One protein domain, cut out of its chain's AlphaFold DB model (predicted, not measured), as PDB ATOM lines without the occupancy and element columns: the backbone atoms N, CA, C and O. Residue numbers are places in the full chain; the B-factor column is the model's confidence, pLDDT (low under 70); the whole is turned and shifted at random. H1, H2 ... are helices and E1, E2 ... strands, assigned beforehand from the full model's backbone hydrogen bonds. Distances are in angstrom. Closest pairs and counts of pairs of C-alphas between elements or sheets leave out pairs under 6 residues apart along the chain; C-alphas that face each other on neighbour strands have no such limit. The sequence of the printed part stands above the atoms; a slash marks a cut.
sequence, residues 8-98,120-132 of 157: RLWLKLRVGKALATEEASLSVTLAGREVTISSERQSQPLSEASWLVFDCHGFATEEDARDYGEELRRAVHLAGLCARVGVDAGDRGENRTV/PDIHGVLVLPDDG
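This is residues 8 to 98 and 120 to 132 of the 157 residues of an uncharacterized protein of Dehalococcoidia bacterium (UniProt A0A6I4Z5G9). One strongly twisted sheet of six strands has a single long helix, H1, packed on one of its faces, mostly near E1 and E6, while no named helix covers the other face. At residue 124 E6 bends sharply, by 122 degrees, and its first part pairs with the short edge strand E5. Printed are 104 residues with six named strands and one named helix, along the chain E1, E2, E3, E4, H1, E5, E6; the sheet's order is E2, E3, E4, E1, E6, E5, all antiparallel. The class is mixed, helices and strands, and the whole is compact, with a radius of gyration of the C-alphas of 13.0 A and spans of 35 by 29 by 26 A.

Start at E1, residues 8 to 15, an inner strand. Its antiparallel neighbour E4, residues 51 to 59, stands at 162 degrees to it; look for N 11 and O 54, 2.9 A apart and within hydrogen-bond range. Next find the hairpin of E2, residues 25 to 30, and E3, residues 33 to 39, with N 28 and O 35 2.9 A apart. E3 and E4 form a second hairpin, with N 36 and O 55 2.9 A apart. E2, E3 and E4 are a meander, each strand the antiparallel neighbour of the one before; with E1, the neighbour of E4, they make a Greek key. H1, residues 62 to 83, is on the sheet: its closest C-alpha to E1 is that of Ala 65, 5.7 A from Leu 9. Every O i to N i+4 pair in H1 is within hydrogen-bond range. E6, residues 121 to 129, is antiparallel to E1, with N 10 and O 126 2.8 A apart; the closest C-alphas of H1 and E6, those of Gly 69 and Val 125, are 6.0 A apart. E5, residues 96 to 98, pairs with residues 122 to 123 of E6, and N 98 and O 121 are 2.8 A apart.

Find C-alpha 8 at (20.271, -29.338, 27.313); from there E1 runs 22.3 A to residue 15. E2 spans 15.2 A, E3 19.4 A and E4 24.1 A. H1 begins at C-alpha 62, (16.028, -26.038, 21.138), and runs 31.0 A. E5 spans 5.9 A, and E6 spans 15.6 A to C-alpha 129 at (21.817, -31.441, 21.850).

The two C-alphas farthest apart, those of Arg 84 and Asp 131, are 37.8 A apart. Residues 99 to 119 are not printed, and C-alphas 98 and 120 stand 8.0 A apart across the cut. The links E3 to E4 and H1 to E5 are long. Look for pLDDT under 70 at residues 42 to 43, 91 to 98 and 120.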
ATOM      1  N   ARG A   8      19.740 -29.766  26.029       89.62
ATOM      2  CA  ARG A   8      20.271 -29.338  27.313       89.62
ATOM      3  C   ARG A   8      20.530 -27.844  27.257       89.62
ATOM      4  O   ARG A   8      21.016 -27.321  26.254       89.62
ATOM      5  N   LEU A   9      20.228 -27.180  28.358       91.00
ATOM      6  CA  LEU A   9      20.476 -25.771  28.585       91.00
ATOM      7  C   LEU A   9      21.550 -25.615  29.655       91.00
ATOM      8  O   LEU A   9      21.414 -26.141  30.758       91.00
ATOM      9  N   TRP A  10      22.543 -24.786  29.356       89.19
ATOM     10  CA  TRP A  10      23.512 -24.254  30.299       89.19
ATOM     11  C   TRP A  10      23.377 -22.744  30.418       89.19
ATOM     12  O   TRP A  10      23.410 -22.030  29.419       89.19
ATOM     13  N   LEU A  11      23.298 -22.246  31.647       89.69
ATOM     14  CA  LEU A  11      23.445 -20.829  31.955       89.69
ATOM     15  C   LEU A  11      24.701 -20.640  32.804       89.69
ATOM     16  O   LEU A  11      24.744 -21.038  33.969       89.69
ATOM     17  N   LYS A  12      25.728 -20.022  32.217       88.31
ATOM     18  CA  LYS A  12      26.962 -19.660  32.920       88.31
ATOM     19  C   LYS A  12      26.911 -18.197  33.325       88.31
ATOM     20  O   LYS A  12      26.659 -17.327  32.493       88.31
ATOM     21  N   LEU A  13      27.205 -17.921  34.587       88.00
ATOM     22  CA  LEU A  13      27.179 -16.573  35.140       88.00
ATOM     23  C   LEU A  13      28.273 -16.359  36.174       88.00
ATOM     24  O   LEU A  13      28.786 -17.303  36.778       88.00
ATOM     25  N   ARG A  14      28.611 -15.095  36.391       87.31
ATOM     26  CA  ARG A  14      29.548 -14.651  37.411       87.31
ATOM     27  C   ARG A  14      28.790 -14.084  38.601       87.31
ATOM     28  O   ARG A  14      27.863 -13.291  38.438       87.31
ATOM     29  N   VAL A  15      29.224 -14.450  39.799       86.88
ATOM     30  CA  VAL A  15      28.721 -13.887  41.054       86.88
ATOM     31  C   VAL A  15      29.774 -12.979  41.682       86.88
ATOM     32  O   VAL A  15      30.966 -13.276  41.685       86.88
ATOM     33  N   GLY A  16      29.335 -11.838  42.207       78.88
ATOM     34  CA  GLY A  16      30.192 -10.865  42.886       78.88
ATOM     35  C   GLY A  16      30.527 -11.251  44.326       78.88
ATOM     36  O   GLY A  16      31.471 -10.718  44.902       78.88
ATOM     37  N   LYS A  17      29.765 -12.181  44.910       78.94
ATOM     38  CA  LYS A  17      30.003 -12.741  46.240       78.94
ATOM     39  C   LYS A  17      29.830 -14.252  46.175       78.94
ATOM     40  O   LYS A  17      28.888 -14.728  45.545       78.94
ATOM     41  N   ALA A  18      30.722 -14.973  46.843       77.31
ATOM     42  CA  ALA A  18      30.614 -16.415  46.974       77.31
ATOM     43  C   ALA A  18      29.331 -16.833  47.706       77.31
ATOM     44  O   ALA A  18      28.810 -16.096  48.556       77.31
ATOM     45  N   LEU A  19      28.838 -18.026  47.378       78.56
ATOM     46  CA  LEU A  19      27.684 -18.610  48.050       78.56
ATOM     47  C   LEU A  19      28.089 -19.128  49.436       78.56
ATOM     48  O   LEU A  19      29.213 -19.554  49.650       78.56
ATOM     49  N   ALA A  20      27.175 -19.105  50.403       78.50
ATOM     50  CA  ALA A  20      27.452 -19.594  51.756       78.50
ATOM     51  C   ALA A  20      27.231 -21.116  51.858       78.50
ATOM     52  O   ALA A  20      26.438 -21.570  52.680       78.50
ATOM     53  N   THR A  21      27.859 -21.898  50.978       78.19
ATOM     54  CA  THR A  21      27.747 -23.364  50.983       78.19
ATOM     55  C   THR A  21      29.047 -24.029  50.554       78.19
ATOM     56  O   THR A  21      29.663 -23.629  49.568       78.19
ATOM     57  N   GLU A  22      29.441 -25.061  51.297       81.38
ATOM     58  CA  GLU A  22      30.625 -25.881  51.012       81.38
ATOM     59  C   GLU A  22      30.336 -26.997  49.996       81.38
ATOM     60  O   GLU A  22      31.229 -27.749  49.608       81.38
ATOM     61  N   GLU A  23      29.084 -27.126  49.556       79.75
ATOM     62  CA  GLU A  23      28.709 -28.094  48.532       79.75
ATOM     63  C   GLU A  23      29.334 -27.719  47.182       79.75
ATOM     64  O   GLU A  23      29.416 -26.546  46.814       79.75
ATOM     65  N   ALA A  24      29.777 -28.721  46.420       75.69
ATOM     66  CA  ALA A  24      30.307 -28.519  45.068       75.69
ATOM     67  C   ALA A  24      29.189 -28.335  44.022       75.69
ATOM     68  O   ALA A  24      29.410 -27.751  42.957       75.69
ATOM     69  N   SER A  25      27.987 -28.836  44.326       84.69
ATOM     70  CA  SER A  25      26.807 -28.756  43.469       84.69
ATOM     71  C   SER A  25      25.520 -28.836  44.281       84.69
ATOM     72  O   SER A  25      25.470 -29.576  45.257       84.69
ATOM     73  N   LEU A  26      24.474 -28.151  43.826       87.19
ATOM     74  CA  LEU A  26      23.136 -28.148  44.413       87.19
ATOM     75  C   LEU A  26      22.095 -28.430  43.331       87.19
ATOM     76  O   LEU A  26      22.072 -27.732  42.319       87.19
ATOM     77  N   SER A  27      21.197 -29.385  43.560       89.38
ATOM     78  CA  SER A  27      20.019 -29.581  42.708       89.38
ATOM     79  C   SER A  27      18.824 -28.848  43.304       89.38
ATOM     80  O   SER A  27      18.482 -29.040  44.470       89.38
ATOM     81  N   VAL A  28      18.183 -27.997  42.509       87.69
ATOM     82  CA  VAL A  28      17.004 -27.224  42.914       87.69
ATOM     83  C   VAL A  28      15.927 -27.292  41.841       87.69
ATOM     84  O   VAL A  28      16.223 -27.384  40.656       87.69
ATOM     85  N   THR A  29      14.658 -27.213  42.233       89.19
ATOM     86  CA  THR A  29      13.557 -27.111  41.271       89.19
ATOM     87  C   THR A  29      13.222 -25.644  41.013       89.19
ATOM     88  O   THR A  29      12.762 -24.948  41.916       89.19
ATOM     89  N   LEU A  30      13.416 -25.172  39.780       85.62
ATOM     90  CA  LEU A  30      13.085 -23.812  39.346       85.62
ATOM     91  C   LEU A  30      12.049 -23.871  38.224       85.62
ATOM     92  O   LEU A  30      12.241 -24.560  37.224       85.62
ATOM     93  N   ALA A  31      10.926 -23.168  38.400       83.88
ATOM     94  CA  ALA A  31       9.818 -23.143  37.436       83.88
ATOM     95  C   ALA A  31       9.388 -24.552  36.956       83.88
ATOM     96  O   ALA A  31       9.139 -24.783  35.776       83.88
ATOM     97  N   GLY A  32       9.334 -25.514  37.885       83.62
ATOM     98  CA  GLY A  32       8.898 -26.888  37.609       83.62
ATOM     99  C   GLY A  32       9.937 -27.790  36.933       83.62
ATOM    100  O   GLY A  32       9.606 -28.926  36.607       83.62
ATOM    101  N   ARG A  33      11.179 -27.327  36.743       88.19
ATOM    102  CA  ARG A  33      12.287 -28.139  36.217       88.19
ATOM    103  C   ARG A  33      13.402 -28.281  37.240       88.19
ATOM    104  O   ARG A  33      13.664 -27.359  38.008       88.19
ATOM    105  N   GLU A  34      14.043 -29.440  37.249       90.56
ATOM    106  CA  GLU A  34      15.254 -29.660  38.032       90.56
ATOM    107  C   GLU A  34      16.436 -28.953  37.366       90.56
ATOM    108  O   GLU A  34      16.673 -29.097  36.167       90.56
ATOM    109  N   VAL A  35      17.155 -28.173  38.164       90.81
ATOM    110  CA  VAL A  35      18.311 -27.384  37.760       90.81
ATOM    111  C   VAL A  35      19.462 -27.734  38.683       90.81
ATOM    112  O   VAL A  35      19.361 -27.571  39.900       90.81
ATOM    113  N   THR A  36      20.568 -28.187  38.105       90.62
ATOM    114  CA  THR A  36      21.802 -28.413  38.861       90.62
ATOM    115  C   THR A  36      22.658 -27.157  38.807       90.62
ATOM    116  O   THR A  36      23.040 -26.694  37.735       90.62
ATOM    117  N   ILE A  37      22.966 -26.596  39.969       89.12
ATOM    118  CA  ILE A  37      23.865 -25.461  40.145       89.12
ATOM    119  C   ILE A  37      25.218 -26.020  40.557       89.12
ATOM    120  O   ILE A  37      25.323 -26.725  41.554       89.12
ATOM    121  N   SER A  38      26.264 -25.701  39.809       87.94
ATOM    122  CA  SER A  38      27.626 -26.152  40.095       87.94
ATOM    123  C   SER A  38      28.625 -25.023  39.900       87.94
ATOM    124  O   SER A  38      28.352 -24.034  39.215       87.94
ATOM    125  N   SER A  39      29.796 -25.158  40.509       85.19
ATOM    126  CA  SER A  39      30.935 -24.306  40.191       85.19
ATOM    127  C   SER A  39      31.456 -24.618  38.783       85.19
ATOM    128  O   SER A  39      31.358 -25.737  38.271       85.19
ATOM    129  N   GLU A  40      32.033 -23.615  38.119       77.25
ATOM    130  CA  GLU A  40      32.693 -23.830  36.826       77.25
ATOM    131  C   GLU A  40      33.802 -24.890  36.936       77.25
ATOM    132  O   GLU A  40      33.927 -25.771  36.078       77.25
ATOM    133  N   ARG A  41      34.603 -24.825  38.001       74.50
ATOM    134  CA  ARG A  41      35.688 -25.770  38.255       74.50
ATOM    135  C   ARG A  41      35.146 -26.984  38.990       74.50
ATOM    136  O   ARG A  41      34.759 -26.884  40.148       74.50
ATOM    137  N   GLN A  42      35.180 -28.140  38.333       64.75
ATOM    138  CA  GLN A  42      34.781 -29.399  38.959       64.75
ATOM    139  C   GLN A  42      35.531 -29.599  40.284       64.75
ATOM    140  O   GLN A  42      36.751 -29.443  40.342       64.75
ATOM    141  N   SER A  43      34.792 -29.970  41.332       68.56
ATOM    142  CA  SER A  43      35.279 -30.163  42.711       68.56
ATOM    143  C   SER A  43      35.598 -28.891  43.503       68.56
ATOM    144  O   SER A  43      36.017 -29.005  44.652       68.56
ATOM    145  N   GLN A  44      35.393 -27.692  42.943       78.50
ATOM    146  CA  GLN A  44      35.483 -26.466  43.729       78.50
ATOM    147  C   GLN A  44      34.173 -26.253  44.506       78.50
ATOM    148  O   GLN A  44      33.105 -26.271  43.884       78.50
ATOM    149  N   PRO A  45      34.227 -26.010  45.826       81.81
ATOM    150  CA  PRO A  45      33.059 -25.593  46.592       81.81
ATOM    151  C   PRO A  45      32.418 -24.331  46.011       81.81
ATOM    152  O   PRO A  45      33.100 -23.422  45.522       81.81
ATOM    153  N   LEU A  46      31.095 -24.238  46.100       81.31
ATOM    154  CA  LEU A  46      30.355 -23.041  45.698       81.31
ATOM    155  C   LEU A  46      30.723 -21.808  46.554       81.31
ATOM    156  O   LEU A  46      30.562 -20.674  46.092       81.31
ATOM    157  N   SER A  47      31.277 -22.022  47.753       81.88
ATOM    158  CA  SER A  47      31.866 -21.012  48.645       81.88
ATOM    159  C   SER A  47      33.136 -20.348  48.120       81.88
ATOM    160  O   SER A  47      33.511 -19.274  48.589       81.88
ATOM    161  N   GLU A  48      33.774 -20.920  47.106       79.06
ATOM    162  CA  GLU A  48      34.969 -20.346  46.479       79.06
ATOM    163  C   GLU A  48      34.743 -20.008  44.997       79.06
ATOM    164  O   GLU A  48      35.607 -19.429  44.326       79.06
ATOM    165  N   ALA A  49      33.573 -20.359  44.464       82.06
ATOM    166  CA  ALA A  49      33.247 -20.192  43.063       82.06
ATOM    167  C   ALA A  49      32.877 -18.737  42.742       82.06
ATOM    168  O   ALA A  49      31.928 -18.168  43.276       82.06
ATOM    169  N   SER A  50      33.616 -18.138  41.807       84.00
ATOM    170  CA  SER A  50      33.240 -16.855  41.190       84.00
ATOM    171  C   SER A  50      32.339 -17.042  39.965       84.00
ATOM    172  O   SER A  50      31.629 -16.118  39.576       84.00
ATOM    173  N   TRP A  51      32.380 -18.232  39.360       86.12
ATOM    174  CA  TRP A  51      31.599 -18.624  38.192       86.12
ATOM    175  C   TRP A  51      30.718 -19.815  38.538       86.12
ATOM    176  O   TRP A  51      31.211 -20.834  39.030       86.12
ATOM    177  N   LEU A  52      29.430 -19.676  38.250       88.06
ATOM    178  CA  LEU A  52      28.418 -20.699  38.460       88.06
ATOM    179  C   LEU A  52      27.853 -21.151  37.118       88.06
ATOM    180  O   LEU A  52      27.713 -20.353  36.187       88.06
ATOM    181  N   VAL A  53      27.512 -22.432  37.046       89.00
ATOM    182  CA  VAL A  53      26.851 -23.059  35.905       89.00
ATOM    183  C   VAL A  53      25.544 -23.665  36.387       89.00
ATOM    184  O   VAL A  53      25.539 -24.498  37.292       89.00
ATOM    185  N   PHE A  54      24.452 -23.231  35.770       91.06
ATOM    186  CA  PHE A  54      23.121 -23.794  35.928       91.06
ATOM    187  C   PHE A  54      22.871 -24.730  34.756       91.06
ATOM    188  O   PHE A  54      23.044 -24.337  33.602       91.06
ATOM    189  N   ASP A  55      22.471 -25.951  35.060       90.62
ATOM    190  CA  ASP A  55      22.410 -27.050  34.115       90.62
ATOM    191  C   ASP A  55      21.033 -27.706  34.138       90.62
ATOM    192  O   ASP A  55      20.548 -28.101  35.201       90.62
ATOM    193  N   CYS A  56      20.388 -27.765  32.976       90.56
ATOM    194  CA  CYS A  56      19.034 -28.276  32.795       90.56
ATOM    195  C   CYS A  56      18.970 -29.193  31.575       90.56
ATOM    196  O   CYS A  56      19.449 -28.839  30.499       90.56
ATOM    197  N   HIS A  57      18.288 -30.324  31.715       90.38
ATOM    198  CA  HIS A  57      18.171 -31.353  30.679       90.38
ATOM    199  C   HIS A  57      16.710 -31.613  30.282       90.38
ATOM    200  O   HIS A  57      15.772 -31.138  30.931       90.38
ATOM    201  N   GLY A  58      16.515 -32.411  29.227       88.06
ATOM    202  CA  GLY A  58      15.205 -32.967  28.879       88.06
ATOM    203  C   GLY A  58      14.256 -31.990  28.183       88.06
ATOM    204  O   GLY A  58      13.038 -32.078  28.356       88.06
ATOM    205  N   PHE A  59      14.778 -31.036  27.414       89.69
ATOM    206  CA  PHE A  59      13.947 -30.192  26.553       89.69
ATOM    207  C   PHE A  59      13.636 -30.915  25.245       89.69
ATOM    208  O   PHE A  59      14.518 -31.533  24.659       89.69
ATOM    209  N   ALA A  60      12.388 -30.848  24.779       89.06
ATOM    210  CA  ALA A  60      11.991 -31.488  23.524       89.06
ATOM    211  C   ALA A  60      12.517 -30.729  22.296       89.06
ATOM    212  O   ALA A  60      12.800 -31.339  21.267       89.06
ATOM    213  N   THR A  61      12.657 -29.406  22.407       89.69
ATOM    214  CA  THR A  61      13.122 -28.534  21.324       89.69
ATOM    215  C   THR A  61      14.205 -27.566  21.805       89.69
ATOM    216  O   THR A  61      14.310 -27.260  22.995       89.69
ATOM    217  N   GLU A  62      15.024 -27.077  20.868       88.94
ATOM    218  CA  GLU A  62      16.028 -26.038  21.138       88.94
ATOM    219  C   GLU A  62      15.372 -24.726  21.592       88.94
ATOM    220  O   GLU A  62      15.905 -24.028  22.454       88.94
ATOM    221  N   GLU A  63      14.213 -24.400  21.012       89.69
ATOM    222  CA  GLU A  63      13.446 -23.192  21.315       89.69
ATOM    223  C   GLU A  63      12.947 -23.207  22.761       89.69
ATOM    224  O   GLU A  63      13.244 -22.274  23.503       89.69
ATOM    225  N   ASP A  64      12.342 -24.313  23.212       90.44
ATOM    226  CA  ASP A  64      11.892 -24.464  24.605       90.44
ATOM    227  C   ASP A  64      13.050 -24.305  25.602       90.44
ATOM    228  O   ASP A  64      12.906 -23.683  26.658       90.44
ATOM    229  N   ALA A  65      14.214 -24.878  25.278       90.94
ATOM    230  CA  ALA A  65      15.412 -24.767  26.105       90.94
ATOM    231  C   ALA A  65      15.922 -23.322  26.171       90.94
ATOM    232  O   ALA A  65      16.332 -22.853  27.236       90.94
ATOM    233  N   ARG A  66      15.894 -22.607  25.043       90.62
ATOM    234  CA  ARG A  66      16.330 -21.212  24.957       90.62
ATOM    235  C   ARG A  66      15.388 -20.289  25.721       90.62
ATOM    236  O   ARG A  66      15.872 -19.465  26.496       90.62
ATOM    237  N   ASP A  67      14.083 -20.449  25.546       91.38
ATOM    238  CA  ASP A  67      13.076 -19.638  26.230       91.38
ATOM    239  C   ASP A  67      13.143 -19.834  27.744       91.38
ATOM    240  O   ASP A  67      13.238 -18.858  28.493       91.38
ATOM    241  N   TYR A  68      13.235 -21.085  28.201       93.12
ATOM    242  CA  TYR A  68      13.450 -21.373  29.617       93.12
ATOM    243  C   TYR A  68      14.774 -20.781  30.130       93.12
ATOM    244  O   TYR A  68      14.830 -20.247  31.236       93.12
ATOM    245  N   GLY A  69      15.850 -20.825  29.338       91.31
ATOM    246  CA  GLY A  69      17.136 -20.227  29.712       91.31
ATOM    247  C   GLY A  69      17.080 -18.714  29.887       91.31
ATOM    248  O   GLY A  69      17.687 -18.166  30.811       91.31
ATOM    249  N   GLU A  70      16.309 -18.035  29.048       91.19
ATOM    250  CA  GLU A  70      16.050 -16.603  29.157       91.19
ATOM    251  C   GLU A  70      15.236 -16.254  30.409       91.19
ATOM    252  O   GLU A  70      15.542 -15.276  31.100       91.19
ATOM    253  N   GLU A  71      14.229 -17.063  30.742       91.94
ATOM    254  CA  GLU A  71      13.462 -16.927  31.983       91.94
ATOM    255  C   GLU A  71      14.329 -17.173  33.220       91.94
ATOM    256  O   GLU A  71      14.328 -16.359  34.149       91.94
ATOM    257  N   LEU A  72      15.129 -18.242  33.205       91.50
ATOM    258  CA  LEU A  72      16.060 -18.581  34.274       91.50
ATOM    259  C   LEU A  72      17.059 -17.445  34.511       91.50
ATOM    260  O   LEU A  72      17.277 -17.044  35.654       91.50
ATOM    261  N   ARG A  73      17.616 -16.861  33.443       90.31
ATOM    262  CA  ARG A  73      18.524 -15.713  33.546       90.31
ATOM    263  C   ARG A  73      17.872 -14.532  34.265       90.31
ATOM    264  O   ARG A  73      18.463 -13.983  35.195       90.31
ATOM    265  N   ARG A  74      16.647 -14.165  33.879       90.25
ATOM    266  CA  ARG A  74      15.898 -13.071  34.525       90.25
ATOM    267  C   ARG A  74      15.611 -13.376  35.991       90.25
ATOM    268  O   ARG A  74      15.772 -12.497  36.836       90.25
ATOM    269  N   ALA A  75      15.220 -14.613  36.298       89.88
ATOM    270  CA  ALA A  75      14.968 -15.051  37.665       89.88
ATOM    271  C   ALA A  75      16.231 -14.938  38.529       89.88
ATOM    272  O   ALA A  75      16.170 -14.436  39.649       89.88
ATOM    273  N   VAL A  76      17.389 -15.328  37.992       88.88
ATOM    274  CA  VAL A  76      18.666 -15.230  38.700       88.88
ATOM    275  C   VAL A  76      19.110 -13.775  38.885       88.88
ATOM    276  O   VAL A  76      19.563 -13.416  39.972       88.88
ATOM    277  N   HIS A  77      18.933 -12.903  37.887       88.62
ATOM    278  CA  HIS A  77      19.184 -11.463  38.050       88.62
ATOM    279  C   HIS A  77      18.308 -10.847  39.142       88.62
ATOM    280  O   HIS A  77      18.811 -10.114  39.995       88.62
ATOM    281  N   LEU A  78      17.015 -11.178  39.152       89.00
ATOM    282  CA  LEU A  78      16.086 -10.717  40.179       89.00
ATOM    283  C   LEU A  78      16.485 -11.236  41.568       89.00
ATOM    284  O   LEU A  78      16.528 -10.462  42.523       89.00
ATOM    285  N   ALA A  79      16.838 -12.518  41.677       86.88
ATOM    286  CA  ALA A  79      17.304 -13.116  42.925       86.88
ATOM    287  C   ALA A  79      18.590 -12.446  43.435       86.88
ATOM    288  O   ALA A  79      18.681 -12.116  44.618       86.88
ATOM    289  N   GLY A  80      19.554 -12.179  42.547       86.19
ATOM    290  CA  GLY A  80      20.779 -11.444  42.867       86.19
ATOM    291  C   GLY A  80      20.487 -10.043  43.401       86.19
ATOM    292  O   GLY A  80      21.003  -9.660  44.453       86.19
ATOM    293  N   LEU A  81      19.578  -9.310  42.749       87.50
ATOM    294  CA  LEU A  81      19.131  -7.994  43.205       87.50
ATOM    295  C   LEU A  81      18.504  -8.060  44.607       87.50
ATOM    296  O   LEU A  81      18.892  -7.289  45.487       87.50
ATOM    297  N   CYS A  82      17.584  -9.000  44.843       87.88
ATOM    298  CA  CYS A  82      16.941  -9.195  46.145       87.88
ATOM    299  C   CYS A  82      17.947  -9.571  47.244       87.88
ATOM    300  O   CYS A  82      17.852  -9.074  48.366       87.88
ATOM    301  N   ALA A  83      18.936 -10.406  46.918       84.38
ATOM    302  CA  ALA A  83      19.985 -10.840  47.836       84.38
ATOM    303  C   ALA A  83      21.126  -9.818  48.002       84.38
ATOM    304  O   ALA A  83      22.027 -10.034  48.813       84.38
ATOM    305  N   ARG A  84      21.108  -8.708  47.246       84.94
ATOM    306  CA  ARG A  84      22.212  -7.734  47.142       84.94
ATOM    307  C   ARG A  84      23.542  -8.390  46.753       84.94
ATOM    308  O   ARG A  84      24.609  -7.994  47.222       84.94
ATOM    309  N   VAL A  85      23.469  -9.395  45.889       84.44
ATOM    310  CA  VAL A  85      24.617 -10.067  45.285       84.44
ATOM    311  C   VAL A  85      24.692  -9.617  43.834       84.44
ATOM    312  O   VAL A  85      23.744  -9.794  43.074       84.44
ATOM    313  N   GLY A  86      25.817  -9.017  43.440       84.94
ATOM    314  CA  GLY A  86      26.051  -8.691  42.035       84.94
ATOM    315  C   GLY A  86      26.074  -9.973  41.209       84.94
ATOM    316  O   GLY A  86      26.834 -10.885  41.534       84.94
ATOM    317  N   VAL A  87      25.246 -10.054  40.172       86.31
ATOM    318  CA  VAL A  87      25.207 -11.195  39.255       86.31
ATOM    319  C   VAL A  87      25.349 -10.693  37.833       86.31
ATOM    320  O   VAL A  87      24.608  -9.810  37.407       86.31
ATOM    321  N   ASP A  88      26.281 -11.285  37.104       85.75
ATOM    322  CA  ASP A  88      26.511 -11.019  35.694       85.75
ATOM    323  C   ASP A  88      26.308 -12.315  34.905       85.75
ATOM    324  O   ASP A  88      27.130 -13.230  34.947       85.75
ATOM    325  N   ALA A  89      25.189 -12.400  34.194       81.44
ATOM    326  CA  ALA A  89      24.758 -13.587  33.461       81.44
ATOM    327  C   ALA A  89      24.828 -13.403  31.935       81.44
ATOM    328  O   ALA A  89      24.164 -14.141  31.210       81.44
ATOM    329  N   GLY A  90      25.604 -12.416  31.465       74.50
ATOM    330  CA  GLY A  90      25.759 -12.098  30.047       74.50
ATOM    331  C   GLY A  90      24.519 -11.430  29.445       74.50
ATOM    332  O   GLY A  90      23.395 -11.597  29.933       74.50
ATOM    333  N   ASP A  91      24.712 -10.674  28.364       66.06
ATOM    334  CA  ASP A  91      23.641  -9.948  27.675       66.06
ATOM    335  C   ASP A  91      22.997 -10.768  26.553       66.06
ATOM    336  O   ASP A  91      23.568 -11.708  25.998       66.06
ATOM    337  N   ARG A  92      21.732 -10.457  26.234       56.25
ATOM    338  CA  ARG A  92      20.986 -11.148  25.169       56.25
ATOM    339  C   ARG A  92      21.697 -10.900  23.834       56.25
ATOM    340  O   ARG A  92      21.732  -9.765  23.374       56.25
ATOM    341  N   GLY A  93      22.227 -11.950  23.211       47.00
ATOM    342  CA  GLY A  93      22.975 -11.847  21.951       47.00
ATOM    343  C   GLY A  93      24.490 -11.695  22.115       47.00
ATOM    344  O   GLY A  93      25.207 -11.750  21.121       47.00
ATOM    345  N   GLU A  94      24.989 -11.590  23.348       46.25
ATOM    346  CA  GLU A  94      26.416 -11.591  23.663       46.25
ATOM    347  C   GLU A  94      26.829 -12.908  24.324       46.25
ATOM    348  O   GLU A  94      27.420 -12.922  25.401       46.25
ATOM    349  N   ASN A  95      26.558 -14.031  23.655       52.91
ATOM    350  CA  ASN A  95      27.206 -15.300  23.980       52.91
ATOM    351  C   ASN A  95      28.693 -15.190  23.611       52.91
ATOM    352  O   ASN A  95      29.143 -15.690  22.580       52.91
ATOM    353  N   ARG A  96      29.450 -14.437  24.408       50.72
ATOM    354  CA  ARG A  96      30.870 -14.197  24.180       50.72
ATOM    355  C   ARG A  96      31.613 -15.467  24.554       50.72
ATOM    356  O   ARG A  96      31.591 -15.893  25.708       50.72
ATOM    357  N   THR A  97      32.271 -16.057  23.564       52.66
ATOM    358  CA  THR A  97      33.225 -17.140  23.779       52.66
ATOM    359  C   THR A  97      34.349 -16.621  24.674       52.66
ATOM    360  O   THR A  97      35.115 -15.749  24.270       52.66
ATOM    361  N   VAL A  98      34.442 -17.132  25.898       48.59
ATOM    362  CA  VAL A  98      35.469 -16.759  26.881       48.59
ATOM    363  C   VAL A  98      36.739 -17.614  26.757       48.59
ATOM    364  O   VAL A  98      37.763 -17.267  27.340       48.59
ATOM    365  N   PRO A 120      31.652 -24.464  23.074       65.88
ATOM    366  CA  PRO A 120      32.321 -23.204  23.356       65.88
ATOM    367  C   PRO A 120      32.103 -22.820  24.822       65.88
ATOM    368  O   PRO A 120      31.011 -22.987  25.368       65.88
ATOM    369  N   ASP A 121      33.138 -22.276  25.458       70.56
ATOM    370  CA  ASP A 121      32.986 -21.701  26.788       70.56
ATOM    371  C   ASP A 121      32.284 -20.344  26.649       70.56
ATOM    372  O   ASP A 121      32.882 -19.397  26.141       70.56
ATOM    373  N   ILE A 122      31.002 -20.263  27.010       73.94
ATOM    374  CA  ILE A 122      30.147 -19.082  26.811       73.94
ATOM    375  C   ILE A 122      29.748 -18.497  28.162       73.94
ATOM    376  O   ILE A 122      29.348 -19.226  29.064       73.94
ATOM    377  N   HIS A 123      29.792 -17.171  28.275       80.88
ATOM    378  CA  HIS A 123      29.104 -16.417  29.324       80.88
ATOM    379  C   HIS A 123      27.672 -16.110  28.868       80.88
ATOM    380  O   HIS A 123      27.490 -15.431  27.862       80.88
ATOM    381  N   GLY A 124      26.669 -16.646  29.570       85.38
ATOM    382  CA  GLY A 124      25.264 -16.553  29.168       85.38
ATOM    383  C   GLY A 124      24.605 -17.905  28.914       85.38
ATOM    384  O   GLY A 124      24.962 -18.909  29.533       85.38
ATOM    385  N   VAL A 125      23.595 -17.901  28.044       87.25
ATOM    386  CA  VAL A 125      22.731 -19.052  27.749       87.25
ATOM    387  C   VAL A 125      23.286 -19.846  26.569       87.25
ATOM    388  O   VAL A 125      23.401 -19.335  25.455       87.25
ATOM    389  N   LEU A 126      23.566 -21.125  26.792       87.00
ATOM    390  CA  LEU A 126      24.007 -22.085  25.791       87.00
ATOM    391  C   LEU A 126      23.019 -23.248  25.723       87.00
ATOM    392  O   LEU A 126      22.737 -23.888  26.730       87.00
ATOM    393  N   VAL A 127      22.516 -23.536  24.525       87.25
ATOM    394  CA  VAL A 127      21.637 -24.680  24.261       87.25
ATOM    395  C   VAL A 127      22.349 -25.632  23.313       87.25
ATOM    396  O   VAL A 127      22.918 -25.198  22.312       87.25
ATOM    397  N   LEU A 128      22.346 -26.918  23.649       86.31
ATOM    398  CA  LEU A 128      23.055 -27.967  22.918       86.31
ATOM    399  C   LEU A 128      22.198 -29.239  22.846       86.31
ATOM    400  O   LEU A 128      21.380 -29.464  23.738       86.31
ATOM    401  N   PRO A 129      22.403 -30.106  21.838       85.44
ATOM    402  CA  PRO A 129      21.817 -31.441  21.850       85.44
ATOM    403  C   PRO A 129      22.353 -32.262  23.031       85.44
ATOM    404  O   PRO A 129      23.560 -32.277  23.294       85.44
ATOM    405  N   ASP A 130      21.457 -32.962  23.719       83.94
ATOM    406  CA  ASP A 130      21.741 -33.812  24.876       83.94
ATOM    407  C   ASP A 130      21.941 -35.271  24.445       83.94
ATOM    408  O   ASP A 130      21.175 -36.171  24.779       83.94
ATOM    409  N   ASP A 131      22.957 -35.501  23.614       79.25
ATOM    410  CA  ASP A 131      23.285 -36.819  23.053       79.25
ATOM    411  C   ASP A 131      24.529 -37.455  23.692       79.25
ATOM    412  O   ASP A 131      25.034 -38.467  23.209       79.25
ATOM    413  N   GLY A 132      25.049 -36.849  24.764       71.56
ATOM    414  CA  GLY A 132      26.265 -37.294  25.448       71.56
ATOM    415  C   GLY A 132      27.558 -37.114  24.643       71.56
ATOM    416  O   GLY A 132      28.625 -37.461  25.142       71.56
TER     417      GLY A 132